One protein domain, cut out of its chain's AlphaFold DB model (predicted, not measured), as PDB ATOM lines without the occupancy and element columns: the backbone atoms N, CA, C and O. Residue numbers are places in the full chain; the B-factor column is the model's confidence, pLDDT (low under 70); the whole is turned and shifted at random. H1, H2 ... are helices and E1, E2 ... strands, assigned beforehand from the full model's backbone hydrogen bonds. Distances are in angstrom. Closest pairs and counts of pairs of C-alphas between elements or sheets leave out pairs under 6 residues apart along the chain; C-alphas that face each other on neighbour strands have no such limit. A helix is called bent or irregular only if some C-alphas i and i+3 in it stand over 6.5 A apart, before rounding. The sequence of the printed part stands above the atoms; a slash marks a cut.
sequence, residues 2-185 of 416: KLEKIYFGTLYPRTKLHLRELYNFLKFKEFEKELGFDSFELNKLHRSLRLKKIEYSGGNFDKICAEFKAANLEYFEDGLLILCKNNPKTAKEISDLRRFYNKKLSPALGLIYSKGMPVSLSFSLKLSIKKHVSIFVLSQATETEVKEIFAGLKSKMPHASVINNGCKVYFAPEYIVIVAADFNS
ATOM      1  N   LYS A   2      43.535  54.890 213.460       79.56
ATOM      2  CA  LYS A   2      42.775  54.112 212.462       79.56
ATOM      3  C   LYS A   2      43.403  54.291 211.079       79.56
ATOM      4  O   LYS A   2      43.585  55.409 210.599       79.56
ATOM      5  N   LEU A   3      43.797  53.171 210.474       83.69
ATOM      6  CA  LEU A   3      44.287  53.125 209.102       83.69
ATOM      7  C   LEU A   3      43.072  53.098 208.175       83.69
ATOM      8  O   LEU A   3      42.385  52.087 208.065       83.69
ATOM      9  N   GLU A   4      42.793  54.234 207.548       87.75
ATOM     10  CA  GLU A   4      41.597  54.419 206.729       87.75
ATOM     11  C   GLU A   4      41.779  53.790 205.353       87.75
ATOM     12  O   GLU A   4      40.906  53.068 204.870       87.75
ATOM     13  N   LYS A   5      42.916  54.054 204.696       89.69
ATOM     14  CA  LYS A   5      43.162  53.595 203.325       89.69
ATOM     15  C   LYS A   5      44.628  53.284 203.062       89.69
ATOM     16  O   LYS A   5      45.532  53.929 203.591       89.69
ATOM     17  N   ILE A   6      44.851  52.309 202.188       90.81
ATOM     18  CA  ILE A   6      46.146  52.050 201.555       90.81
ATOM     19  C   ILE A   6      45.979  52.235 200.053       90.81
ATOM     20  O   ILE A   6      45.124  51.595 199.444       90.81
ATOM     21  N   TYR A   7      46.847  53.050 199.469       91.00
ATOM     22  CA  TYR A   7      46.959  53.257 198.037       91.00
ATOM     23  C   TYR A   7      48.239  52.635 197.493       91.00
ATOM     24  O   TYR A   7      49.318  52.732 198.084       91.00
ATOM     25  N   PHE A   8      48.110  52.045 196.319       89.81
ATOM     26  CA  PHE A   8      49.191  51.602 195.462       89.81
ATOM     27  C   PHE A   8      49.009  52.293 194.114       89.81
ATOM     28  O   PHE A   8      47.953  52.169 193.500       89.81
ATOM     29  N   GLY A   9      50.020  53.031 193.675       88.75
ATOM     30  CA  GLY A   9      49.949  53.825 192.459       88.75
ATOM     31  C   GLY A   9      50.957  53.371 191.417       88.75
ATOM     32  O   GLY A   9      52.096  53.054 191.753       88.75
ATOM     33  N   THR A  10      50.555  53.366 190.151       87.31
ATOM     34  CA  THR A  10      51.464  53.200 189.020       87.31
ATOM     35  C   THR A  10      51.012  54.049 187.842       87.31
ATOM     36  O   THR A  10      49.835  54.380 187.722       87.31
ATOM     37  N   LEU A  11      51.946  54.403 186.968       86.12
ATOM     38  CA  LEU A  11      51.643  55.058 185.707       86.12
ATOM     39  C   LEU A  11      51.808  54.049 184.568       86.12
ATOM     40  O   LEU A  11      52.808  53.333 184.486       86.12
ATOM     41  N   TYR A  12      50.820  53.988 183.686       80.62
ATOM     42  CA  TYR A  12      50.835  53.175 182.480       80.62
ATOM     43  C   TYR A  12      50.338  54.039 181.312       80.62
ATOM     44  O   TYR A  12      49.135  54.028 181.044       80.62
ATOM     45  N   PRO A  13      51.232  54.820 180.662       70.94
ATOM     46  CA  PRO A  13      50.863  55.885 179.733       70.94
ATOM     47  C   PRO A  13      50.028  55.342 178.583       70.94
ATOM     48  O   PRO A  13      50.477  54.478 177.822       70.94
ATOM     49  N   ARG A  14      48.793  55.824 178.495       79.12
ATOM     50  CA  ARG A  14      47.787  55.392 177.531       79.12
ATOM     51  C   ARG A  14      46.884  56.566 177.181       79.12
ATOM     52  O   ARG A  14      47.160  57.692 177.567       79.12
ATOM     53  N   THR A  15      45.877  56.291 176.363       82.31
ATOM     54  CA  THR A  15      44.908  57.283 175.901       82.31
ATOM     55  C   THR A  15      43.506  56.894 176.344       82.31
ATOM     56  O   THR A  15      43.244  55.742 176.699       82.31
ATOM     57  N   LYS A  16      42.562  57.823 176.197       86.62
ATOM     58  CA  LYS A  16      41.127  57.579 176.393       86.62
ATOM     59  C   LYS A  16      40.574  56.384 175.601       86.62
ATOM     60  O   LYS A  16      39.641  55.731 176.064       86.62
ATOM     61  N   LEU A  17      41.140  56.057 174.435       86.44
ATOM     62  CA  LEU A  17      40.738  54.871 173.663       86.44
ATOM     63  C   LEU A  17      41.087  53.575 174.403       86.44
ATOM     64  O   LEU A  17      40.219  52.737 174.610       86.44
ATOM     65  N   HIS A  18      42.315  53.470 174.909       85.81
ATOM     66  CA  HIS A  18      42.749  52.336 175.726       85.81
ATOM     67  C   HIS A  18      41.966  52.243 177.043       85.81
ATOM     68  O   HIS A  18      41.674  51.153 177.527       85.81
ATOM     69  N   LEU A  19      41.589  53.390 177.623       89.19
ATOM     70  CA  LEU A  19      40.685  53.411 178.768       89.19
ATOM     71  C   LEU A  19      39.358  52.729 178.401       89.19
ATOM     72  O   LEU A  19      38.925  51.816 179.094       89.19
ATOM     73  N   ARG A  20      38.741  53.103 177.274       88.38
ATOM     74  CA  ARG A  20      37.506  52.464 176.789       88.38
ATOM     75  C   ARG A  20      37.681  50.973 176.494       88.38
ATOM     76  O   ARG A  20      36.795  50.202 176.842       88.38
ATOM     77  N   GLU A  21      38.815  50.555 175.938       87.81
ATOM     78  CA  GLU A  21      39.137  49.132 175.753       87.81
ATOM     79  C   GLU A  21      39.150  48.377 177.085       87.81
ATOM     80  O   GLU A  21      38.523  47.327 177.203       87.81
ATOM     81  N   LEU A  22      39.797  48.926 178.121       88.94
ATOM     82  CA  LEU A  22      39.786  48.307 179.446       88.94
ATOM     83  C   LEU A  22      38.372  48.253 180.033       88.94
ATOM     84  O   LEU A  22      37.997  47.243 180.630       88.94
ATOM     85  N   TYR A  23      37.590  49.323 179.878       91.19
ATOM     86  CA  TYR A  23      36.198  49.342 180.325       91.19
ATOM     87  C   TYR A  23      35.394  48.232 179.653       91.19
ATOM     88  O   TYR A  23      34.713  47.469 180.339       91.19
ATOM     89  N   ASN A  24      35.518  48.114 178.332       88.56
ATOM     90  CA  ASN A  24      34.803  47.120 177.551       88.56
ATOM     91  C   ASN A  24      35.241  45.703 177.917       88.56
ATOM     92  O   ASN A  24      34.377  44.871 178.168       88.56
ATOM     93  N   PHE A  25      36.544  45.451 178.064       87.75
ATOM     94  CA  PHE A  25      37.061  44.176 178.562       87.75
ATOM     95  C   PHE A  25      36.462  43.806 179.921       87.75
ATOM     96  O   PHE A  25      36.027  42.679 180.136       87.75
ATOM     97  N   LEU A  26      36.439  44.745 180.868       88.88
ATOM     98  CA  LEU A  26      35.945  44.473 182.214       88.88
ATOM     99  C   LEU A  26      34.419  44.290 182.239       88.88
ATOM    100  O   LEU A  26      33.931  43.437 182.984       88.88
ATOM    101  N   LYS A  27      33.671  45.056 181.437       87.94
ATOM    102  CA  LYS A  27      32.202  45.069 181.434       87.94
ATOM    103  C   LYS A  27      31.577  43.984 180.555       87.94
ATOM    104  O   LYS A  27      30.608  43.356 180.979       87.94
ATOM    105  N   PHE A  28      32.096  43.775 179.349       79.75
ATOM    106  CA  PHE A  28      31.486  42.931 178.326       79.75
ATOM    107  C   PHE A  28      32.320  41.671 178.097       79.75
ATOM    108  O   PHE A  28      33.477  41.733 177.693       79.75
ATOM    109  N   LYS A  29      31.708  40.500 178.309       65.44
ATOM    110  CA  LYS A  29      32.364  39.205 178.054       65.44
ATOM    111  C   LYS A  29      32.629  38.944 176.567       65.44
ATOM    112  O   LYS A  29      33.496  38.149 176.248       65.44
ATOM    113  N   GLU A  30      31.902  39.604 175.666       62.16
ATOM    114  CA  GLU A  30      31.984  39.377 174.212       62.16
ATOM    115  C   GLU A  30      33.062  40.215 173.505       62.16
ATOM    116  O   GLU A  30      33.281  40.048 172.305       62.16
ATOM    117  N   PHE A  31      33.793  41.052 174.250       65.19
ATOM    118  CA  PHE A  31      34.912  41.872 173.760       65.19
ATOM    119  C   PHE A  31      36.007  41.059 173.035       65.19
ATOM    120  O   PHE A  31      36.790  41.588 172.251       65.19
ATOM    121  N   GLU A  32      36.034  39.746 173.261       62.91
ATOM    122  CA  GLU A  32      36.952  38.780 172.655       62.91
ATOM    123  C   GLU A  32      36.894  38.780 171.119       62.91
ATOM    124  O   GLU A  32      37.935  38.640 170.470       62.91
ATOM    125  N   LYS A  33      35.704  38.986 170.533       59.97
ATOM    126  CA  LYS A  33      35.494  38.926 169.076       59.97
ATOM    127  C   LYS A  33      35.974  40.178 168.344       59.97
ATOM    128  O   LYS A  33      36.482  40.060 167.235       59.97
ATOM    129  N   GLU A  34      35.852  41.354 168.957       66.06
ATOM    130  CA  GLU A  34      36.181  42.637 168.311       66.06
ATOM    131  C   GLU A  34      37.690  42.839 168.124       66.06
ATOM    132  O   GLU A  34      38.121  43.457 167.156       66.06
ATOM    133  N   LEU A  35      38.508  42.282 169.022       65.44
ATOM    134  CA  LEU A  35      39.967  42.440 168.992       65.44
ATOM    135  C   LEU A  35      40.711  41.174 168.543       65.44
ATOM    136  O   LEU A  35      41.943  41.156 168.521       65.44
ATOM    137  N   GLY A  36      39.988  40.106 168.185       71.12
ATOM    138  CA  GLY A  36      40.535  38.849 167.656       71.12
ATOM    139  C   GLY A  36      41.475  38.107 168.613       71.12
ATOM    140  O   GLY A  36      42.446  37.491 168.171       71.12
ATOM    141  N   PHE A  37      41.314  38.282 169.923       71.94
ATOM    142  CA  PHE A  37      42.133  37.600 170.932       71.94
ATOM    143  C   PHE A  37      41.721  36.132 171.085       71.94
ATOM    144  O   PHE A  37      40.592  35.765 170.764       71.94
ATOM    145  N   ASP A  38      42.612  35.301 171.637       73.38
ATOM    146  CA  ASP A  38      42.220  33.965 172.086       73.38
ATOM    147  C   ASP A  38      41.208  34.085 173.238       73.38
ATOM    148  O   ASP A  38      41.528  34.516 174.353       73.38
ATOM    149  N   SER A  39      39.969  33.696 172.937       73.31
ATOM    150  CA  SER A  39      38.839  33.675 173.867       73.31
ATOM    151  C   SER A  39      39.123  32.900 175.157       73.31
ATOM    152  O   SER A  39      38.573  33.223 176.208       73.31
ATOM    153  N   PHE A  40      40.001  31.890 175.143       79.75
ATOM    154  CA  PHE A  40      40.276  31.105 176.343       79.75
ATOM    155  C   PHE A  40      41.116  31.882 177.368       79.75
ATOM    156  O   PHE A  40      40.774  31.934 178.557       79.75
ATOM    157  N   GLU A  41      42.204  32.517 176.923       79.50
ATOM    158  CA  GLU A  41      43.097  33.271 177.807       79.50
ATOM    159  C   GLU A  41      42.430  34.528 178.375       79.50
ATOM    160  O   GLU A  41      42.558  34.802 179.578       79.50
ATOM    161  N   LEU A  42      41.662  35.254 177.552       79.06
ATOM    162  CA  LEU A  42      40.912  36.431 178.000       79.06
ATOM    163  C   LEU A  42      39.865  36.069 179.054       79.06
ATOM    164  O   LEU A  42      39.864  36.670 180.133       79.06
ATOM    165  N   ASN A  43      39.041  35.047 178.808       82.69
ATOM    166  CA  ASN A  43      38.048  34.578 179.776       82.69
ATOM    167  C   ASN A  43      38.689  34.143 181.098       82.69
ATOM    168  O   ASN A  43      38.171  34.440 182.183       82.69
ATOM    169  N   LYS A  44      39.826  33.441 181.037       86.56
ATOM    170  CA  LYS A  44      40.572  33.017 182.229       86.56
ATOM    171  C   LYS A  44      41.033  34.224 183.046       86.56
ATOM    172  O   LYS A  44      40.842  34.245 184.268       86.56
ATOM    173  N   LEU A  45      41.604  35.236 182.395       83.94
ATOM    174  CA  LEU A  45      42.070  36.456 183.052       83.94
ATOM    175  C   LEU A  45      40.910  37.283 183.610       83.94
ATOM    176  O   LEU A  45      40.965  37.661 184.783       83.94
ATOM    177  N   HIS A  46      39.841  37.477 182.838       87.00
ATOM    178  CA  HIS A  46      38.633  38.191 183.263       87.00
ATOM    179  C   HIS A  46      38.037  37.585 184.540       87.00
ATOM    180  O   HIS A  46      37.906  38.263 185.563       87.00
ATOM    181  N   ARG A  47      37.813  36.263 184.550       87.19
ATOM    182  CA  ARG A  47      37.314  35.534 185.731       87.19
ATOM    183  C   ARG A  47      38.263  35.644 186.925       87.19
ATOM    184  O   ARG A  47      37.819  35.732 188.074       87.19
ATOM    185  N   SER A  48      39.576  35.660 186.682       89.00
ATOM    186  CA  SER A  48      40.580  35.747 187.748       89.00
ATOM    187  C   SER A  48      40.532  37.072 188.521       89.00
ATOM    188  O   SER A  48      40.851  37.087 189.722       89.00
ATOM    189  N   LEU A  49      40.110  38.162 187.864       88.69
ATOM    190  CA  LEU A  49      40.043  39.503 188.448       88.69
ATOM    191  C   LEU A  49      38.954  39.612 189.520       88.69
ATOM    192  O   LEU A  49      39.140  40.356 190.482       88.69
ATOM    193  N   ARG A  50      37.885  38.802 189.436       90.12
ATOM    194  CA  ARG A  50      36.749  38.815 190.382       90.12
ATOM    195  C   ARG A  50      36.164  40.224 190.544       90.12
ATOM    196  O   ARG A  50      36.085  40.750 191.661       90.12
ATOM    197  N   LEU A  51      35.820  40.828 189.408       92.31
ATOM    198  CA  LEU A  51      35.139  42.115 189.328       92.31
ATOM    199  C   LEU A  51      33.750  42.008 189.967       92.31
ATOM    200  O   LEU A  51      33.024  41.051 189.707       92.31
ATOM    201  N   LYS A  52      33.398  42.980 190.806       93.38
ATOM    202  CA  LYS A  52      32.058  43.125 191.384       93.38
ATOM    203  C   LYS A  52      31.268  44.226 190.692       93.38
ATOM    204  O   LYS A  52      30.101  44.035 190.377       93.38
ATOM    205  N   LYS A  53      31.907  45.377 190.489       94.06
ATOM    206  CA  LYS A  53      31.274  46.581 189.953       94.06
ATOM    207  C   LYS A  53      32.271  47.349 189.102       94.06
ATOM    208  O   LYS A  53      33.454  47.379 189.428       94.06
ATOM    209  N   ILE A  54      31.794  47.971 188.032       94.88
ATOM    210  CA  ILE A  54      32.581  48.884 187.211       94.88
ATOM    211  C   ILE A  54      31.727  50.067 186.770       94.88
ATOM    212  O   ILE A  54      30.586  49.898 186.346       94.88
ATOM    213  N   GLU A  55      32.309  51.253 186.843       95.00
ATOM    214  CA  GLU A  55      31.717  52.508 186.407       95.00
ATOM    215  C   GLU A  55      32.731  53.283 185.570       95.00
ATOM    216  O   GLU A  55      33.938  53.217 185.805       95.00
ATOM    217  N   TYR A  56      32.225  54.008 184.579       92.94
ATOM    218  CA  TYR A  56      32.993  54.980 183.817       92.94
ATOM    219  C   TYR A  56      32.493  56.360 184.224       92.94
ATOM    220  O   TYR A  56      31.294  56.624 184.132       92.94
ATOM    221  N   SER A  57      33.389  57.223 184.685       90.25
ATOM    222  CA  SER A  57      33.059  58.586 185.086       90.25
ATOM    223  C   SER A  57      33.843  59.570 184.233       90.25
ATOM    224  O   SER A  57      35.075  59.495 184.189       90.25
ATOM    225  N   GLY A  58      33.126  60.488 183.586       83.56
ATOM    226  CA  GLY A  58      33.732  61.646 182.938       83.56
ATOM    227  C   GLY A  58      34.092  62.731 183.953       83.56
ATOM    228  O   GLY A  58      33.508  62.791 185.037       83.56
ATOM    229  N   GLY A  59      35.056  63.581 183.613       80.31
ATOM    230  CA  GLY A  59      35.481  64.695 184.463       80.31
ATOM    231  C   GLY A  59      36.672  65.447 183.875       80.31
ATOM    232  O   GLY A  59      36.893  65.405 182.670       80.31
ATOM    233  N   ASN A  60      37.465  66.104 184.732       81.12
ATOM    234  CA  ASN A  60      38.732  66.736 184.319       81.12
ATOM    235  C   ASN A  60      39.696  65.735 183.665       81.12
ATOM    236  O   ASN A  60      40.446  66.097 182.766       81.12
ATOM    237  N   PHE A  61      39.660  64.494 184.150       89.31
ATOM    238  CA  PHE A  61      40.275  63.336 183.524       89.31
ATOM    239  C   PHE A  61      39.245  62.216 183.534       89.31
ATOM    240  O   PHE A  61      38.742  61.852 184.604       89.31
ATOM    241  N   ASP A  62      38.941  61.663 182.366       92.31
ATOM    242  CA  ASP A  62      38.062  60.500 182.297       92.31
ATOM    243  C   ASP A  62      38.695  59.323 183.039       92.31
ATOM    244  O   ASP A  62      39.905  59.089 182.956       92.31
ATOM    245  N   LYS A  63      37.878  58.561 183.770       94.38
ATOM    246  CA  LYS A  63      38.369  57.420 184.543       94.38
ATOM    247  C   LYS A  63      37.375  56.274 184.634       94.38
ATOM    248  O   LYS A  63      36.163  56.441 184.515       94.38
ATOM    249  N   ILE A  64      37.920  55.100 184.912       94.38
ATOM    250  CA  ILE A  64      37.185  53.901 185.297       94.38
ATOM    251  C   ILE A  64      37.360  53.685 186.787       94.38
ATOM    252  O   ILE A  64      38.488  53.636 187.275       94.38
ATOM    253  N   CYS A  65      36.249  53.463 187.477       94.88
ATOM    254  CA  CYS A  65      36.223  52.999 188.854       94.88
ATOM    255  C   CYS A  65      35.737  51.548 188.872       94.88
ATOM    256  O   CYS A  65      34.601  51.265 188.498       94.88
ATOM    257  N   ALA A  66      36.591  50.616 189.287       94.56
ATOM    258  CA  ALA A  66      36.256  49.198 189.364       94.56
ATOM    259  C   ALA A  66      36.439  48.662 190.788       94.56
ATOM    260  O   ALA A  66      37.500  48.806 191.391       94.56
ATOM    261  N   GLU A  67      35.415  48.005 191.320       95.38
ATOM    262  CA  GLU A  67      35.487  47.283 192.587       95.38
ATOM    263  C   GLU A  67      35.785  45.810 192.308       95.38
ATOM    264  O   GLU A  67      34.981  45.092 191.706       95.38
ATOM    265  N   PHE A  68      36.927  45.332 192.792       93.25
ATOM    266  CA  PHE A  68      37.264  43.914 192.830       93.25
ATOM    267  C   PHE A  68      37.119  43.383 194.253       93.25
ATOM    268  O   PHE A  68      37.235  44.113 195.234       93.25
ATOM    269  N   LYS A  69      36.983  42.059 194.404       89.06
ATOM    270  CA  LYS A  69      36.978  41.430 195.740       89.06
ATOM    271  C   LYS A  69      38.219  41.770 196.588       89.06
ATOM    272  O   LYS A  69      38.137  41.732 197.810       89.06
ATOM    273  N   ALA A  70      39.359  42.052 195.953       87.50
ATOM    274  CA  ALA A  70      40.632  42.297 196.633       87.50
ATOM    275  C   ALA A  70      41.021  43.783 196.757       87.50
ATOM    276  O   ALA A  70      41.833  44.106 197.623       87.50
ATOM    277  N   ALA A  71      40.507  44.657 195.887       92.62
ATOM    278  CA  ALA A  71      40.943  46.047 195.767       92.62
ATOM    279  C   ALA A  71      39.929  46.884 194.978       92.62
ATOM    280  O   ALA A  71      39.230  46.354 194.117       92.62
ATOM    281  N   ASN A  72      39.936  48.192 195.203       94.19
ATOM    282  CA  ASN A  72      39.287  49.167 194.332       94.19
ATOM    283  C   ASN A  72      40.318  49.712 193.351       94.19
ATOM    284  O   ASN A  72      41.458  49.950 193.740       94.19
ATOM    285  N   LEU A  73      39.934  49.902 192.100       94.44
ATOM    286  CA  LEU A  73      40.767  50.432 191.032       94.44
ATOM    287  C   LEU A  73      40.187  51.748 190.543       94.44
ATOM    288  O   LEU A  73      38.997  51.833 190.256       94.44
ATOM    289  N   GLU A  74      41.068  52.715 190.362       94.12
ATOM    290  CA  GLU A  74      40.826  53.915 189.581       94.12
ATOM    291  C   GLU A  74      41.863  53.959 188.466       94.12
ATOM    292  O   GLU A  74      43.066  53.922 188.730       94.12
ATOM    293  N   TYR A  75      41.401  53.972 187.220       93.50
ATOM    294  CA  TYR A  75      42.268  54.075 186.054       93.50
ATOM    295  C   TYR A  75      41.858  55.280 185.226       93.50
ATOM    296  O   TYR A  75      40.710  55.360 184.804       93.50
ATOM    297  N   PHE A  76      42.776  56.214 185.037       93.62
ATOM    298  CA  PHE A  76      42.536  57.489 184.376       93.62
ATOM    299  C   PHE A  76      43.012  57.437 182.920       93.62
ATOM    300  O   PHE A  76      43.882  56.641 182.557       93.62
ATOM    301  N   GLU A  77      42.447  58.296 182.074       91.19
ATOM    302  CA  GLU A  77      42.740  58.346 180.637       91.19
ATOM    303  C   GLU A  77      44.192  58.695 180.299       91.19
ATOM    304  O   GLU A  77      44.674  58.320 179.234       91.19
ATOM    305  N   ASP A  78      44.883  59.368 181.216       88.94
ATOM    306  CA  ASP A  78      46.306  59.704 181.143       88.94
ATOM    307  C   ASP A  78      47.226  58.538 181.546       88.94
ATOM    308  O   ASP A  78      48.455  58.658 181.566       88.94
ATOM    309  N   GLY A  79      46.636  57.391 181.883       87.94
ATOM    310  CA  GLY A  79      47.339  56.185 182.276       87.94
ATOM    311  C   GLY A  79      47.641  56.074 183.768       87.94
ATOM    312  O   GLY A  79      48.287  55.099 184.163       87.94
ATOM    313  N   LEU A  80      47.213  57.020 184.612       91.88
ATOM    314  CA  LEU A  80      47.348  56.879 186.060       91.88
ATOM    315  C   LEU A  80      46.483  55.715 186.551       91.88
ATOM    316  O   LEU A  80      45.286  55.660 186.290       91.88
ATOM    317  N   LEU A  81      47.089  54.782 187.281       92.00
ATOM    318  CA  LEU A  81      46.425  53.627 187.866       92.00
ATOM    319  C   LEU A  81      46.611  53.644 189.376       92.00
ATOM    320  O   LEU A  81      47.733  53.568 189.878       92.00
ATOM    321  N   ILE A  82      45.504  53.683 190.107       93.12
ATOM    322  CA  ILE A  82      45.487  53.687 191.564       93.12
ATOM    323  C   ILE A  82      44.676  52.490 192.047       93.12
ATOM    324  O   ILE A  82      43.495  52.354 191.746       93.12
ATOM    325  N   LEU A  83      45.311  51.622 192.828       93.56
ATOM    326  CA  LEU A  83      44.638  50.595 193.607       93.56
ATOM    327  C   LEU A  83      44.480  51.066 195.047       93.56
ATOM    328  O   LEU A  83      45.445  51.497 195.670       93.56
ATOM    329  N   CYS A  84      43.279  50.930 195.587       92.88
ATOM    330  CA  CYS A  84      42.938  51.317 196.944       92.88
ATOM    331  C   CYS A  84      42.371  50.130 197.725       92.88
ATOM    332  O   CYS A  84      41.563  49.352 197.213       92.88
ATOM    333  N   LYS A  85      42.757  50.021 198.996       92.56
ATOM    334  CA  LYS A  85      42.092  49.172 199.987       92.56
ATOM    335  C   LYS A  85      41.552  50.045 201.110       92.56
ATOM    336  O   LYS A  85      42.319  50.770 201.739       92.56
ATOM    337  N   ASN A  86      40.246  49.958 201.346       89.62
ATOM    338  CA  ASN A  86      39.565  50.671 202.425       89.62
ATOM    339  C   ASN A  86      39.630  49.862 203.727       89.62
ATOM    340  O   ASN A  86      39.513  48.638 203.689       89.62
ATOM    341  N   ASN A  87      39.781  50.555 204.856       87.62
ATOM    342  CA  ASN A  87      39.873  50.015 206.215       87.62
ATOM    343  C   ASN A  87      40.788  48.778 206.351       87.62
ATOM    344  O   ASN A  87      40.336  47.728 206.823       87.62
ATOM    345  N   PRO A  88      42.058  48.836 205.905       87.81
ATOM    346  CA  PRO A  88      42.965  47.708 206.066       87.81
ATOM    347  C   PRO A  88      43.302  47.484 207.543       87.81
ATOM    348  O   PRO A  88      43.495  48.433 208.302       87.81
ATOM    349  N   LYS A  89      43.429  46.217 207.951       87.06
ATOM    350  CA  LYS A  89      43.750  45.855 209.339       87.06
ATOM    351  C   LYS A  89      45.212  46.136 209.658       87.06
ATOM    352  O   LYS A  89      45.547  46.468 210.789       87.06
ATOM    353  N   THR A  90      46.097  45.977 208.672       86.50
ATOM    354  CA  THR A  90      47.537  46.204 208.847       86.50
ATOM    355  C   THR A  90      48.179  46.857 207.626       86.50
ATOM    356  O   THR A  90      47.768  46.632 206.487       86.50
ATOM    357  N   ALA A  91      49.281  47.582 207.844       83.81
ATOM    358  CA  ALA A  91      50.091  48.144 206.761       83.81
ATOM    359  C   ALA A  91      50.677  47.067 205.822       83.81
ATOM    360  O   ALA A  91      50.936  47.342 204.651       83.81
ATOM    361  N   LYS A  92      50.838  45.820 206.297       85.69
ATOM    362  CA  LYS A  92      51.341  44.688 205.496       85.69
ATOM    363  C   LYS A  92      50.405  44.306 204.346       85.69
ATOM    364  O   LYS A  92      50.863  43.715 203.367       85.69
ATOM    365  N   GLU A  93      49.132  44.695 204.405       89.25
ATOM    366  CA  GLU A  93      48.150  44.441 203.342       89.25
ATOM    367  C   GLU A  93      48.458  45.185 202.031       89.25
ATOM    368  O   GLU A  93      47.911  44.836 200.985       89.25
ATOM    369  N   ILE A  94      49.411  46.132 202.022       88.38
ATOM    370  CA  ILE A  94      49.984  46.663 200.774       88.38
ATOM    371  C   ILE A  94      50.562  45.547 199.888       88.38
ATOM    372  O   ILE A  94      50.526  45.630 198.659       88.38
ATOM    373  N   SER A  95      51.080  44.472 200.494       87.31
ATOM    374  CA  SER A  95      51.615  43.320 199.765       87.31
ATOM    375  C   SER A  95      50.528  42.546 199.013       87.31
ATOM    376  O   SER A  95      50.807  42.005 197.942       87.31
ATOM    377  N   ASP A  96      49.286  42.557 199.505       90.00
ATOM    378  CA  ASP A  96      48.146  41.948 198.822       90.00
ATOM    379  C   ASP A  96      47.744  42.763 197.594       90.00
ATOM    380  O   ASP A  96      47.514  42.184 196.532       90.00
ATOM    381  N   LEU A  97      47.744  44.099 197.701       90.00
ATOM    382  CA  LEU A  97      47.523  44.988 196.555       90.00
ATOM    383  C   LEU A  97      48.596  44.785 195.483       90.00
ATOM    384  O   LEU A  97      48.275  44.585 194.312       90.00
ATOM    385  N   ARG A  98      49.875  44.739 195.884       88.75
ATOM    386  CA  ARG A  98      50.994  44.454 194.970       88.75
ATOM    387  C   ARG A  98      50.853  43.084 194.311       88.75
ATOM    388  O   ARG A  98      51.092  42.945 193.115       88.75
ATOM    389  N   ARG A  99      50.448  42.062 195.071       89.81
ATOM    390  CA  ARG A  99      50.221  40.707 194.553       89.81
ATOM    391  C   ARG A  99      49.061  40.676 193.563       89.81
ATOM    392  O   ARG A  99      49.190  40.037 192.523       89.81
ATOM    393  N   PHE A 100      47.958  41.356 193.869       91.06
ATOM    394  CA  PHE A 100      46.817  41.491 192.968       91.06
ATOM    395  C   PHE A 100      47.228  42.176 191.661       91.06
ATOM    396  O   PHE A 100      46.957  41.644 190.583       91.06
ATOM    397  N   TYR A 101      47.958  43.289 191.751       89.25
ATOM    398  CA  TYR A 101      48.488  43.984 190.583       89.25
ATOM    399  C   TYR A 101      49.399  43.075 189.746       89.25
ATOM    400  O   TYR A 101      49.109  42.824 188.581       89.25
ATOM    401  N   ASN A 102      50.452  42.511 190.341       86.44
ATOM    402  CA  ASN A 102      51.465  41.750 189.604       86.44
ATOM    403  C   ASN A 102      50.939  40.431 189.023       86.44
ATOM    404  O   ASN A 102      51.343  40.050 187.931       86.44
ATOM    405  N   LYS A 103      50.066  39.712 189.744       87.38
ATOM    406  CA  LYS A 103      49.614  38.371 189.332       87.38
ATOM    407  C   LYS A 103      48.322  38.365 188.520       87.38
ATOM    408  O   LYS A 103      48.001  37.327 187.952       87.38
ATOM    409  N   LYS A 104      47.551  39.458 188.517       88.88
ATOM    410  CA  LYS A 104      46.232  39.493 187.865       88.88
ATOM    411  C   LYS A 104      46.053  40.700 186.959       88.88
ATOM    412  O   LYS A 104      45.856  40.528 185.762       88.88
ATOM    413  N   LEU A 105      46.158  41.911 187.510       88.00
ATOM    414  CA  LEU A 105      45.843  43.124 186.751       88.00
ATOM    415  C   LEU A 105      46.896  43.436 185.682       88.00
ATOM    416  O   LEU A 105      46.542  43.657 184.533       88.00
ATOM    417  N   SER A 106      48.185  43.413 186.025       85.56
ATOM    418  CA  SER A 106      49.270  43.688 185.075       85.56
ATOM    419  C   SER A 106      49.312  42.680 183.915       85.56
ATOM    420  O   SER A 106      49.489  43.139 182.790       85.56
ATOM    421  N   PRO A 107      49.126  41.359 184.123       83.81
ATOM    422  CA  PRO A 107      48.971  40.409 183.020       83.81
ATOM    423  C   PRO A 107      47.755  40.696 182.134       83.81
ATOM    424  O   PRO A 107      47.886  40.674 180.915       83.81
ATOM    425  N   ALA A 108      46.599  41.028 182.722       84.38
ATOM    426  CA  ALA A 108      45.402  41.372 181.954       84.38
ATOM    427  C   ALA A 108      45.620  42.622 181.087       84.38
ATOM    428  O   ALA A 108      45.343  42.595 179.893       84.38
ATOM    429  N   LEU A 109      46.196  43.685 181.657       83.19
ATOM    430  CA  LEU A 109      46.568  44.888 180.903       83.19
ATOM    431  C   LEU A 109      47.600  44.572 179.811       83.19
ATOM    432  O   LEU A 109      47.496  45.083 178.700       83.19
ATOM    433  N   GLY A 110      48.583  43.720 180.115       79.31
ATOM    434  CA  GLY A 110      49.582  43.268 179.150       79.31
ATOM    435  C   GLY A 110      48.950  42.573 177.947       79.31
ATOM    436  O   GLY A 110      49.313  42.893 176.821       79.31
ATOM    437  N   LEU A 111      47.973  41.692 178.177       78.88
ATOM    438  CA  LEU A 111      47.248  41.008 177.109       78.88
ATOM    439  C   LEU A 111      46.412  41.988 176.281       78.88
ATOM    440  O   LEU A 111      46.618  42.063 175.073       78.88
ATOM    441  N   ILE A 112      45.545  42.785 176.917       80.00
ATOM    442  CA  ILE A 112      44.647  43.734 176.228       80.00
ATOM    443  C   ILE A 112      45.443  44.683 175.328       80.00
ATOM    444  O   ILE A 112      45.057  44.945 174.195       80.00
ATOM    445  N   TYR A 113      46.598  45.153 175.798       77.88
ATOM    446  CA  TYR A 113      47.396  46.132 175.067       77.88
ATOM    447  C   TYR A 113      48.535  45.543 174.228       77.88
ATOM    448  O   TYR A 113      49.297  46.311 173.637       77.88
ATOM    449  N   SER A 114      48.672  44.215 174.169       73.25
ATOM    450  CA  SER A 114      49.732  43.537 173.404       73.25
ATOM    451  C   SER A 114      49.583  43.717 171.892       73.25
ATOM    452  O   SER A 114      50.582  43.820 171.184       73.25
ATOM    453  N   LYS A 115      48.343  43.817 171.401       68.62
ATOM    454  CA  LYS A 115      48.033  43.935 169.969       68.62
ATOM    455  C   LYS A 115      48.266  45.322 169.376       68.62
ATOM    456  O   LYS A 115      48.359  45.444 168.163       68.62
ATOM    457  N   GLY A 116      48.376  46.353 170.214       58.94
ATOM    458  CA  GLY A 116      48.593  47.727 169.756       58.94
ATOM    459  C   GLY A 116      50.057  48.065 169.460       58.94
ATOM    460  O   GLY A 116      50.309  49.027 168.752       58.94
ATOM    461  N   MET A 117      51.005  47.309 170.021       57.91
ATOM    462  CA  MET A 117      52.444  47.343 169.731       57.91
ATOM    463  C   MET A 117      53.086  46.188 170.517       57.91
ATOM    464  O   MET A 117      53.144  46.282 171.752       57.91
ATOM    465  N   PRO A 118      53.546  45.108 169.863       51.22
ATOM    466  CA  PRO A 118      54.226  44.020 170.547       51.22
ATOM    467  C   PRO A 118      55.549  44.547 171.097       51.22
ATOM    468  O   PRO A 118      56.532  44.718 170.392       51.22
ATOM    469  N   VAL A 119      55.578  44.840 172.391       50.00
ATOM    470  CA  VAL A 119      56.831  45.110 173.081       50.00
ATOM    471  C   VAL A 119      57.541  43.769 173.210       50.00
ATOM    472  O   VAL A 119      57.028  42.879 173.892       50.00
ATOM    473  N   SER A 120      58.685  43.602 172.542       45.62
ATOM    474  CA  SER A 120      59.455  42.357 172.601       45.62
ATOM    475  C   SER A 120      59.631  41.889 174.055       45.62
ATOM    476  O   SER A 120      59.881  42.678 174.975       45.62
ATOM    477  N   LEU A 121      59.449  40.584 174.292       39.78
ATOM    478  CA  LEU A 121      59.424  39.985 175.635       39.78
ATOM    479  C   LEU A 121      60.674  40.364 176.459       39.78
ATOM    480  O   LEU A 121      60.602  40.588 177.670       39.78
ATOM    481  N   SER A 122      61.811  40.517 175.775       38.91
ATOM    482  CA  SER A 122      63.114  40.923 176.308       38.91
ATOM    483  C   SER A 122      63.132  42.339 176.904       38.91
ATOM    484  O   SER A 122      63.889  42.597 177.845       38.91
ATOM    485  N   PHE A 123      62.276  43.248 176.434       47.69
ATOM    486  CA  PHE A 123      62.122  44.599 176.976       47.69
ATOM    487  C   PHE A 123      61.242  44.624 178.237       47.69
ATOM    488  O   PHE A 123      61.556  45.332 179.199       47.69
ATOM    489  N   SER A 124      60.194  43.792 178.292       45.72
ATOM    490  CA  SER A 124      59.322  43.671 179.475       45.72
ATOM    491  C   SER A 124      60.088  43.220 180.731       45.72
ATOM    492  O   SER A 124      59.818  43.693 181.836       45.72
ATOM    493  N   LEU A 125      61.111  42.378 180.540       37.66
ATOM    494  CA  LEU A 125      61.981  41.861 181.597       37.66
ATOM    495  C   LEU A 125      62.975  42.916 182.119       37.66
ATOM    496  O   LEU A 125      63.251  42.958 183.318       37.66
ATOM    497  N   LYS A 126      63.486  43.809 181.256       42.19
ATOM    498  CA  LYS A 126      64.490  44.830 181.633       42.19
ATOM    499  C   LYS A 126      63.896  46.066 182.322       42.19
ATOM    500  O   LYS A 126      64.608  46.749 183.054       42.19
ATOM    501  N   LEU A 127      62.596  46.324 182.167       48.88
ATOM    502  CA  LEU A 127      61.868  47.380 182.890       48.88
ATOM    503  C   LEU A 127      61.428  46.973 184.312       48.88
ATOM    504  O   LEU A 127      60.802  47.760 185.022       48.88
ATOM    505  N   SER A 128      61.739  45.752 184.762       44.09
ATOM    506  CA  SER A 128      61.172  45.146 185.977       44.09
ATOM    507  C   SER A 128      61.670  45.723 187.319       44.09
ATOM    508  O   SER A 128      61.458  45.112 188.370       44.09
ATOM    509  N   ILE A 129      62.276  46.915 187.355       43.38
ATOM    510  CA  ILE A 129      62.585  47.609 188.619       43.38
ATOM    511  C   ILE A 129      61.358  48.429 189.045       43.38
ATOM    512  O   ILE A 129      61.355  49.659 189.074       43.38
ATOM    513  N   LYS A 130      60.266  47.729 189.361       56.34
ATOM    514  CA  LYS A 130      58.994  48.322 189.788       56.34
ATOM    515  C   LYS A 130      58.990  48.581 191.298       56.34
ATOM    516  O   LYS A 130      58.425  47.813 192.076       56.34
ATOM    517  N   LYS A 131      59.613  49.678 191.736       63.03
ATOM    518  CA  LYS A 131      59.343  50.249 193.069       63.03
ATOM    519  C   LYS A 131      58.215  51.270 192.956       63.03
ATOM    520  O   LYS A 131      58.465  52.460 192.806       63.03
ATOM    521  N   HIS A 132      56.986  50.769 192.987       73.94
ATOM    522  CA  HIS A 132      55.781  51.591 192.923       73.94
ATOM    523  C   HIS A 132      55.532  52.359 194.214       73.94
ATOM    524  O   HIS A 132      55.790  51.856 195.315       73.94
ATOM    525  N   VAL A 133      54.962  53.551 194.078       76.38
ATOM    526  CA  VAL A 133      54.550  54.366 195.220       76.38
ATOM    527  C   VAL A 133      53.457  53.665 196.019       76.38
ATOM    528  O   VAL A 133      52.473  53.166 195.475       76.38
ATOM    529  N   SER A 134      53.619  53.642 197.340       85.19
ATOM    530  CA  SER A 134      52.580  53.195 198.266       85.19
ATOM    531  C   SER A 134      52.285  54.306 199.273       85.19
ATOM    532  O   SER A 134      53.213  54.857 199.870       85.19
ATOM    533  N   ILE A 135      51.009  54.658 199.427       85.12
ATOM    534  CA  ILE A 135      50.552  55.734 200.312       85.12
ATOM    535  C   ILE A 135      49.605  55.145 201.356       85.12
ATOM    536  O   ILE A 135      48.669  54.429 201.019       85.12
ATOM    537  N   PHE A 136      49.851  55.442 202.621       86.25
ATOM    538  CA  PHE A 136      49.028  55.057 203.759       86.25
ATOM    539  C   PHE A 136      48.310  56.295 204.261       86.25
ATOM    540  O   PHE A 136      48.935  57.340 204.427       86.25
ATOM    541  N   VAL A 137      47.015  56.177 204.517       84.62
ATOM    542  CA  VAL A 137      46.220  57.272 205.059       84.62
ATOM    543  C   VAL A 137      45.696  56.887 206.428       84.62
ATOM    544  O   VAL A 137      45.001  55.882 206.580       84.62
ATOM    545  N   LEU A 138      46.041  57.705 207.413       85.50
ATOM    546  CA  LEU A 138      45.685  57.556 208.813       85.50
ATOM    547  C   LEU A 138      44.747  58.694 209.229       85.50
ATOM    548  O   LEU A 138      44.977  59.852 208.868       85.50
ATOM    549  N   SER A 139      43.733  58.387 210.032       83.12
ATOM    550  CA  SER A 139      42.905  59.405 210.685       83.12
ATOM    551  C   SER A 139      43.449  59.720 212.079       83.12
ATOM    552  O   SER A 139      43.661  58.796 212.870       83.12
ATOM    553  N   GLN A 140      43.631  61.011 212.384       75.81
ATOM    554  CA  GLN A 140      43.969  61.512 213.731       75.81
ATOM    555  C   GLN A 140      45.157  60.792 214.408       75.81
ATOM    556  O   GLN A 140      45.152  60.576 215.616       75.81
ATOM    557  N   ALA A 141      46.169  60.389 213.634       80.69
ATOM    558  CA  ALA A 141      47.309  59.644 214.163       80.69
ATOM    559  C   ALA A 141      48.372  60.550 214.802       80.69
ATOM    560  O   ALA A 141      48.660  61.643 214.303       80.69
ATOM    561  N   THR A 142      48.990  60.069 215.879       82.31
ATOM    562  CA  THR A 142      50.132  60.737 216.520       82.31
ATOM    563  C   THR A 142      51.442  60.433 215.785       82.31
ATOM    564  O   THR A 142      51.541  59.507 214.980       82.31
ATOM    565  N   GLU A 143      52.501  61.200 216.060       79.44
ATOM    566  CA  GLU A 143      53.812  60.950 215.442       79.44
ATOM    567  C   GLU A 143      54.424  59.599 215.831       79.44
ATOM    568  O   GLU A 143      55.144  59.001 215.031       79.44
ATOM    569  N   THR A 144      54.146  59.102 217.038       81.19
ATOM    570  CA  THR A 144      54.599  57.780 217.491       81.19
ATOM    571  C   THR A 144      53.923  56.664 216.701       81.19
ATOM    572  O   THR A 144      54.606  55.779 216.196       81.19
ATOM    573  N   GLU A 145      52.615  56.766 216.476       83.06
ATOM    574  CA  GLU A 145      51.852  55.820 215.655       83.06
ATOM    575  C   GLU A 145      52.346  55.801 214.193       83.06
ATOM    576  O   GLU A 145      52.493  54.747 213.571       83.06
ATOM    577  N   VAL A 146      52.699  56.966 213.638       83.25
ATOM    578  CA  VAL A 146      53.320  57.052 212.304       83.25
ATOM    579  C   VAL A 146      54.680  56.341 212.275       83.25
ATOM    580  O   VAL A 146      54.978  55.627 211.312       83.25
ATOM    581  N   LYS A 147      55.506  56.490 213.320       82.25
ATOM    582  CA  LYS A 147      56.796  55.781 213.437       82.25
ATOM    583  C   LYS A 147      56.607  54.265 213.474       82.25
ATOM    584  O   LYS A 147      57.368  53.557 212.814       82.25
ATOM    585  N   GLU A 148      55.588  53.769 214.171       83.06
ATOM    586  CA  GLU A 148      55.262  52.339 214.222       83.06
ATOM    587  C   GLU A 148      54.902  51.772 212.841       83.06
ATOM    588  O   GLU A 148      55.356  50.681 212.487       83.06
ATOM    589  N   ILE A 149      54.173  52.529 212.011       83.44
ATOM    590  CA  ILE A 149      53.886  52.137 210.620       83.44
ATOM    591  C   ILE A 149      55.186  51.986 209.817       83.44
ATOM    592  O   ILE A 149      55.383  50.966 209.151       83.44
ATOM    593  N   PHE A 150      56.101  52.958 209.892       82.50
ATOM    594  CA  PHE A 150      57.386  52.871 209.187       82.50
ATOM    595  C   PHE A 150      58.270  51.730 209.711       82.50
ATOM    596  O   PHE A 150      58.879  51.017 208.905       82.50
ATOM    597  N   ALA A 151      58.285  51.498 211.029       81.00
ATOM    598  CA  ALA A 151      58.996  50.381 211.650       81.00
ATOM    599  C   ALA A 151      58.444  49.026 211.172       81.00
ATOM    600  O   ALA A 151      59.207  48.158 210.742       81.00
ATOM    601  N   GLY A 152      57.116  48.871 211.137       78.38
ATOM    602  CA  GLY A 152      56.446  47.675 210.620       78.38
ATOM    603  C   GLY A 152      56.707  47.412 209.130       78.38
ATOM    604  O   GLY A 152      56.679  46.259 208.690       78.38
ATOM    605  N   LEU A 153      57.011  48.461 208.361       78.06
ATOM    606  CA  LEU A 153      57.393  48.400 206.947       78.06
ATOM    607  C   LEU A 153      58.910  48.254 206.723       78.06
ATOM    608  O   LEU A 153      59.346  48.228 205.571       78.06
ATOM    609  N   LYS A 154      59.713  48.151 207.796       76.00
ATOM    610  CA  LYS A 154      61.188  48.120 207.760       76.00
ATOM    611  C   LYS A 154      61.789  49.295 206.972       76.00
ATOM    612  O   LYS A 154      62.764  49.130 206.241       76.00
ATOM    613  N   SER A 155      61.185  50.479 207.080       68.69
ATOM    614  CA  SER A 155      61.609  51.679 206.356       68.69
ATOM    615  C   SER A 155      62.154  52.738 207.312       68.69
ATOM    616  O   SER A 155      61.683  52.863 208.441       68.69
ATOM    617  N   LYS A 156      63.150  53.512 206.861       66.50
ATOM    618  CA  LYS A 156      63.677  54.643 207.639       66.50
ATOM    619  C   LYS A 156      62.616  55.740 207.738       66.50
ATOM    620  O   LYS A 156      61.913  56.010 206.762       66.50
ATOM    621  N   MET A 157      62.519  56.357 208.915       58.78
ATOM    622  CA  MET A 157      61.574  57.441 209.170       58.78
ATOM    623  C   MET A 157      61.816  58.621 208.197       58.78
ATOM    624  O   MET A 157      62.968  58.925 207.884       58.78
ATOM    625  N   PRO A 158      60.748  59.268 207.704       62.81
ATOM    626  CA  PRO A 158      60.793  60.462 206.865       62.81
ATOM    627  C   PRO A 158      61.656  61.618 207.363       62.81
ATOM    628  O   PRO A 158      61.746  61.867 208.562       62.81
ATOM    629  N   HIS A 159      62.156  62.400 206.404       53.72
ATOM    630  CA  HIS A 159      62.935  63.622 206.622       53.72
ATOM    631  C   HIS A 159      62.103  64.902 206.849       53.72
ATOM    632  O   HIS A 159      62.686  65.903 207.248       53.72
ATOM    633  N   ALA A 160      60.785  64.918 206.600       56.97
ATOM    634  CA  ALA A 160      59.969  66.116 206.843       56.97
ATOM    635  C   ALA A 160      58.457  65.833 206.962       56.97
ATOM    636  O   ALA A 160      57.949  64.865 206.384       56.97
ATOM    637  N   SER A 161      57.767  66.709 207.705       62.22
ATOM    638  CA  SER A 161      56.311  66.784 207.851       62.22
ATOM    639  C   SER A 161      55.807  68.160 207.396       62.22
ATOM    640  O   SER A 161      56.422  69.183 207.687       62.22
ATOM    641  N   VAL A 162      54.702  68.203 206.644       61.81
ATOM    642  CA  VAL A 162      54.074  69.465 206.202       61.81
ATOM    643  C   VAL A 162      52.610  69.451 206.594       61.81
ATOM    644  O   VAL A 162      51.923  68.476 206.300       61.81
ATOM    645  N   ILE A 163      52.150  70.533 207.227       59.69
ATOM    646  CA  ILE A 163      50.737  70.782 207.522       59.69
ATOM    647  C   ILE A 163      50.168  71.637 206.391       59.69
ATOM    648  O   ILE A 163      50.650  72.742 206.145       59.69
ATOM    649  N   ASN A 164      49.140  71.146 205.706       57.09
ATOM    650  CA  ASN A 164      48.341  71.960 204.792       57.09
ATOM    651  C   ASN A 164      46.873  71.544 204.885       57.09
ATOM    652  O   ASN A 164      46.589  70.350 204.844       57.09
ATOM    653  N   ASN A 165      45.958  72.509 205.030       55.69
ATOM    654  CA  ASN A 165      44.505  72.289 205.065       55.69
ATOM    655  C   ASN A 165      44.069  71.078 205.926       55.69
ATOM    656  O   ASN A 165      43.267  70.255 205.495       55.69
ATOM    657  N   GLY A 166      44.645  70.922 207.125       64.81
ATOM    658  CA  GLY A 166      44.299  69.828 208.046       64.81
ATOM    659  C   GLY A 166      44.943  68.461 207.756       64.81
ATOM    660  O   GLY A 166      44.594  67.483 208.419       64.81
ATOM    661  N   CYS A 167      45.891  68.375 206.813       70.69
ATOM    662  CA  CYS A 167      46.649  67.159 206.499       70.69
ATOM    663  C   CYS A 167      48.142  67.312 206.838       70.69
ATOM    664  O   CYS A 167      48.777  68.281 206.421       70.69
ATOM    665  N   LYS A 168      48.710  66.334 207.553       77.75
ATOM    666  CA  LYS A 168      50.149  66.148 207.790       77.75
ATOM    667  C   LYS A 168      50.687  65.047 206.885       77.75
ATOM    668  O   LYS A 168      50.203  63.921 206.944       77.75
ATOM    669  N   VAL A 169      51.700  65.335 206.071       77.94
ATOM    670  CA  VAL A 169      52.286  64.336 205.159       77.94
ATOM    671  C   VAL A 169      53.717  63.995 205.545       77.94
ATOM    672  O   VAL A 169      54.534  64.882 205.750       77.94
ATOM    673  N   TYR A 170      54.006  62.700 205.590       79.62
ATOM    674  CA  TYR A 170      55.263  62.080 205.978       79.62
ATOM    675  C   TYR A 170      55.807  61.261 204.808       79.62
ATOM    676  O   TYR A 170      55.142  60.360 204.299       79.62
ATOM    677  N   PHE A 171      57.033  61.534 204.382       75.25
ATOM    678  CA  PHE A 171      57.581  60.980 203.143       75.25
ATOM    679  C   PHE A 171      58.837  60.132 203.361       75.25
ATOM    680  O   PHE A 171      59.868  60.621 203.817       75.25
ATOM    681  N   ALA A 172      58.798  58.887 202.905       75.25
ATOM    682  CA  ALA A 172      59.954  58.007 202.796       75.25
ATOM    683  C   ALA A 172      60.252  57.671 201.316       75.25
ATOM    684  O   ALA A 172      59.400  57.864 200.438       75.25
ATOM    685  N   PRO A 173      61.449  57.132 201.001       69.56
ATOM    686  CA  PRO A 173      61.836  56.788 199.629       69.56
ATOM    687  C   PRO A 173      60.902  55.817 198.901       69.56
ATOM    688  O   PRO A 173      60.907  55.800 197.675       69.56
ATOM    689  N   GLU A 174      60.097  55.029 199.622       72.50
ATOM    690  CA  GLU A 174      59.158  54.038 199.062       72.50
ATOM    691  C   GLU A 174      57.716  54.238 199.548       72.50
ATOM    692  O   GLU A 174      56.771  53.976 198.805       72.50
ATOM    693  N   TYR A 175      57.545  54.783 200.751       81.38
ATOM    694  CA  TYR A 175      56.255  54.893 201.424       81.38
ATOM    695  C   TYR A 175      55.921  56.337 201.751       81.38
ATOM    696  O   TYR A 175      56.810  57.149 201.994       81.38
ATOM    697  N   ILE A 176      54.636  56.658 201.770       82.06
ATOM    698  CA  ILE A 176      54.143  57.955 202.229       82.06
ATOM    699  C   ILE A 176      53.039  57.697 203.217       82.06
ATOM    700  O   ILE A 176      52.208  56.827 202.988       82.06
ATOM    701  N   VAL A 177      53.036  58.451 204.299       84.44
ATOM    702  CA  VAL A 177      51.977  58.413 205.290       84.44
ATOM    703  C   VAL A 177      51.323  59.785 205.313       84.44
ATOM    704  O   VAL A 177      51.994  60.795 205.491       84.44
ATOM    705  N   ILE A 178      50.020  59.830 205.085       83.31
ATOM    706  CA  ILE A 178      49.207  61.039 205.167       83.31
ATOM    707  C   ILE A 178      48.325  60.894 206.396       83.31
ATOM    708  O   ILE A 178      47.582  59.925 206.521       83.31
ATOM    709  N   VAL A 179      48.411  61.855 207.302       83.12
ATOM    710  CA  VAL A 179      47.539  61.973 208.463       83.12
ATOM    711  C   VAL A 179      46.568  63.108 208.187       83.12
ATOM    712  O   VAL A 179      46.989  64.255 208.078       83.12
ATOM    713  N   ALA A 180      45.285  62.802 208.057       77.38
ATOM    714  CA  ALA A 180      44.248  63.794 207.784       77.38
ATOM    715  C   ALA A 180      43.155  63.724 208.854       77.38
ATOM    716  O   ALA A 180      42.832  62.638 209.338       77.38
ATOM    717  N   ALA A 181      42.591  64.877 209.225       69.00
ATOM    718  CA  ALA A 181      41.402  64.921 210.080       69.00
ATOM    719  C   ALA A 181      40.143  64.483 209.308       69.00
ATOM    720  O   ALA A 181      39.374  63.678 209.821       69.00
ATOM    721  N   ASP A 182      39.991  64.943 208.059       68.88
ATOM    722  CA  ASP A 182      38.967  64.475 207.122       68.88
ATOM    723  C   ASP A 182      39.596  64.061 205.784       68.88
ATOM    724  O   ASP A 182      40.067  64.879 204.985       68.88
ATOM    725  N   PHE A 183      39.600  62.749 205.546       62.12
ATOM    726  CA  PHE A 183      40.132  62.161 204.325       62.12
ATOM    727  C   PHE A 183      39.206  62.332 203.112       62.12
ATOM    728  O   PHE A 183      39.679  62.299 201.977       62.12
ATOM    729  N   ASN A 184      37.898  62.484 203.329       61.41
ATOM    730  CA  ASN A 184      36.937  62.578 202.232       61.41
ATOM    731  C   ASN A 184      36.930  63.959 201.573       61.41
ATOM    732  O   ASN A 184      36.270  64.132 200.550       61.41
ATOM    733  N   SER A 185      37.704  64.912 202.101       67.38
ATOM    734  CA  SER A 185      37.959  66.169 201.414       67.38
ATOM    735  C   SER A 185      38.584  65.908 200.038       67.38
ATOM    736  O   SER A 185      39.623  65.255 199.894       67.38
TER     737      SER A 185
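This is residues 2 to 185 of the 416 residues of an uncharacterized protein of Candidatus Uhrbacteria bacterium (UniProt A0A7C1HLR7). One twisted sheet of nine strands forms a wall with H1, H4 and H6 over one face as a second layer, while no named helix covers the other face, and H2 and H3 extend the domain beyond the sheet at one end of its longest axis. H4 is the long helix over E5 and E1, H1 is over E3 toward one end, H6 is over E6 and E9 toward the other, H3 packs beside H4, and H5 lies away from the other helices. The printed part has 184 residues with six named helices and nine named strands, in the order E1 H1 H2 H3 E2 E3 E4 E5 H4 H5 E6 H6 E7 E8 E9, a mixed class. The mixed sheet runs E2 E3 E4 E5 E1 E6 E9 E8 E7; the whole is compact, with a radius of gyration of the C-alphas of 18.1 A, and spans 55 by 36 by 28 A.

E2, residues 51 to 57, E3, 63 to 68, E4, 72 to 76, and E5, 80 to 86, form a meander, each strand the antiparallel neighbour of the one before; N 55 and O 65 are 2.8 A apart, N 66 and O 73 2.9 A, N 74 and O 82 2.8 A. E1, residues 2 to 11, is antiparallel to E5, with N 8 and O 83 at 2.8 A, and to E6, residues 133 to 139, with N 7 and O 135 at 2.8 A. E6 and E9, residues 175 to 180, are parallel, with N 136 and O 176 at 2.8 A. E7, residues 161 to 164, E8, 167 to 171, and E9 form a second meander, with N 164 and O 167 at 3.0 A and N 170 and O 177 at 2.8 A. The hub H4, residues 91 to 112, has a height over the sheet of 7.9 A; its closest C-alphas to E1 are Ile 94 and Ile 6, 6.7 A. H6, residues 143 to 152, is on the same face at 9.3 A; its closest C-alphas to E9 are Val 146 and Val 177, 7.3 A. Two split strand-helix-strand units, strands running the same way with others between them, have right-handed crossovers: E5, H4 H5, E6, where H5 is residues 121 to 126, and E6, H6, E7. H1, residues 16 to 27, has a height of 8.9 A and touches H4 with residues 21 to 25 alone, about perpendicular at 77 degrees; the closest C-alphas are Leu 22 and Ile 112, 7.4 A. H3, residues 39 to 49, touches H4 at a shallow tilt of 18 degrees, opposite ways; the closest C-alphas are Leu 45 and Ala 108, 6.0 A. H2, residues 29 to 32, only just touches H3, with 3 pairs of C-alphas within 8 A; H5 is apart from H4. Every O i to N i+4 pair is within hydrogen-bond range in H1, H3 and H6, against 14 of 18 in H4 and 1 of 2 in H5; H2 is too short for one.

E1 begins at C-alpha 2, (42.775, 54.112, 212.462), and is 28.2 A long; H4, 31.3 A, begins at C-alpha 91, (50.091, 48.144, 206.761), and has a kink of 29 degrees near residue 101. H2 is irregular, with C-alphas 29 and 32 at 7.1 A, and H4 only just, with C-alphas 103 and 106 at 6.8 A. E9 ends at C-alpha 180, (44.248, 63.794, 207.784).

The two C-alphas farthest apart, of Lys 33 and Thr 144, are 55.4 A apart. The printed part has no cut and no long link. Mean pLDDT of the printed part is 79.1; residues 29 to 35, 115 to 131, 155 to 166, 173 and 181 to 185 are under 70.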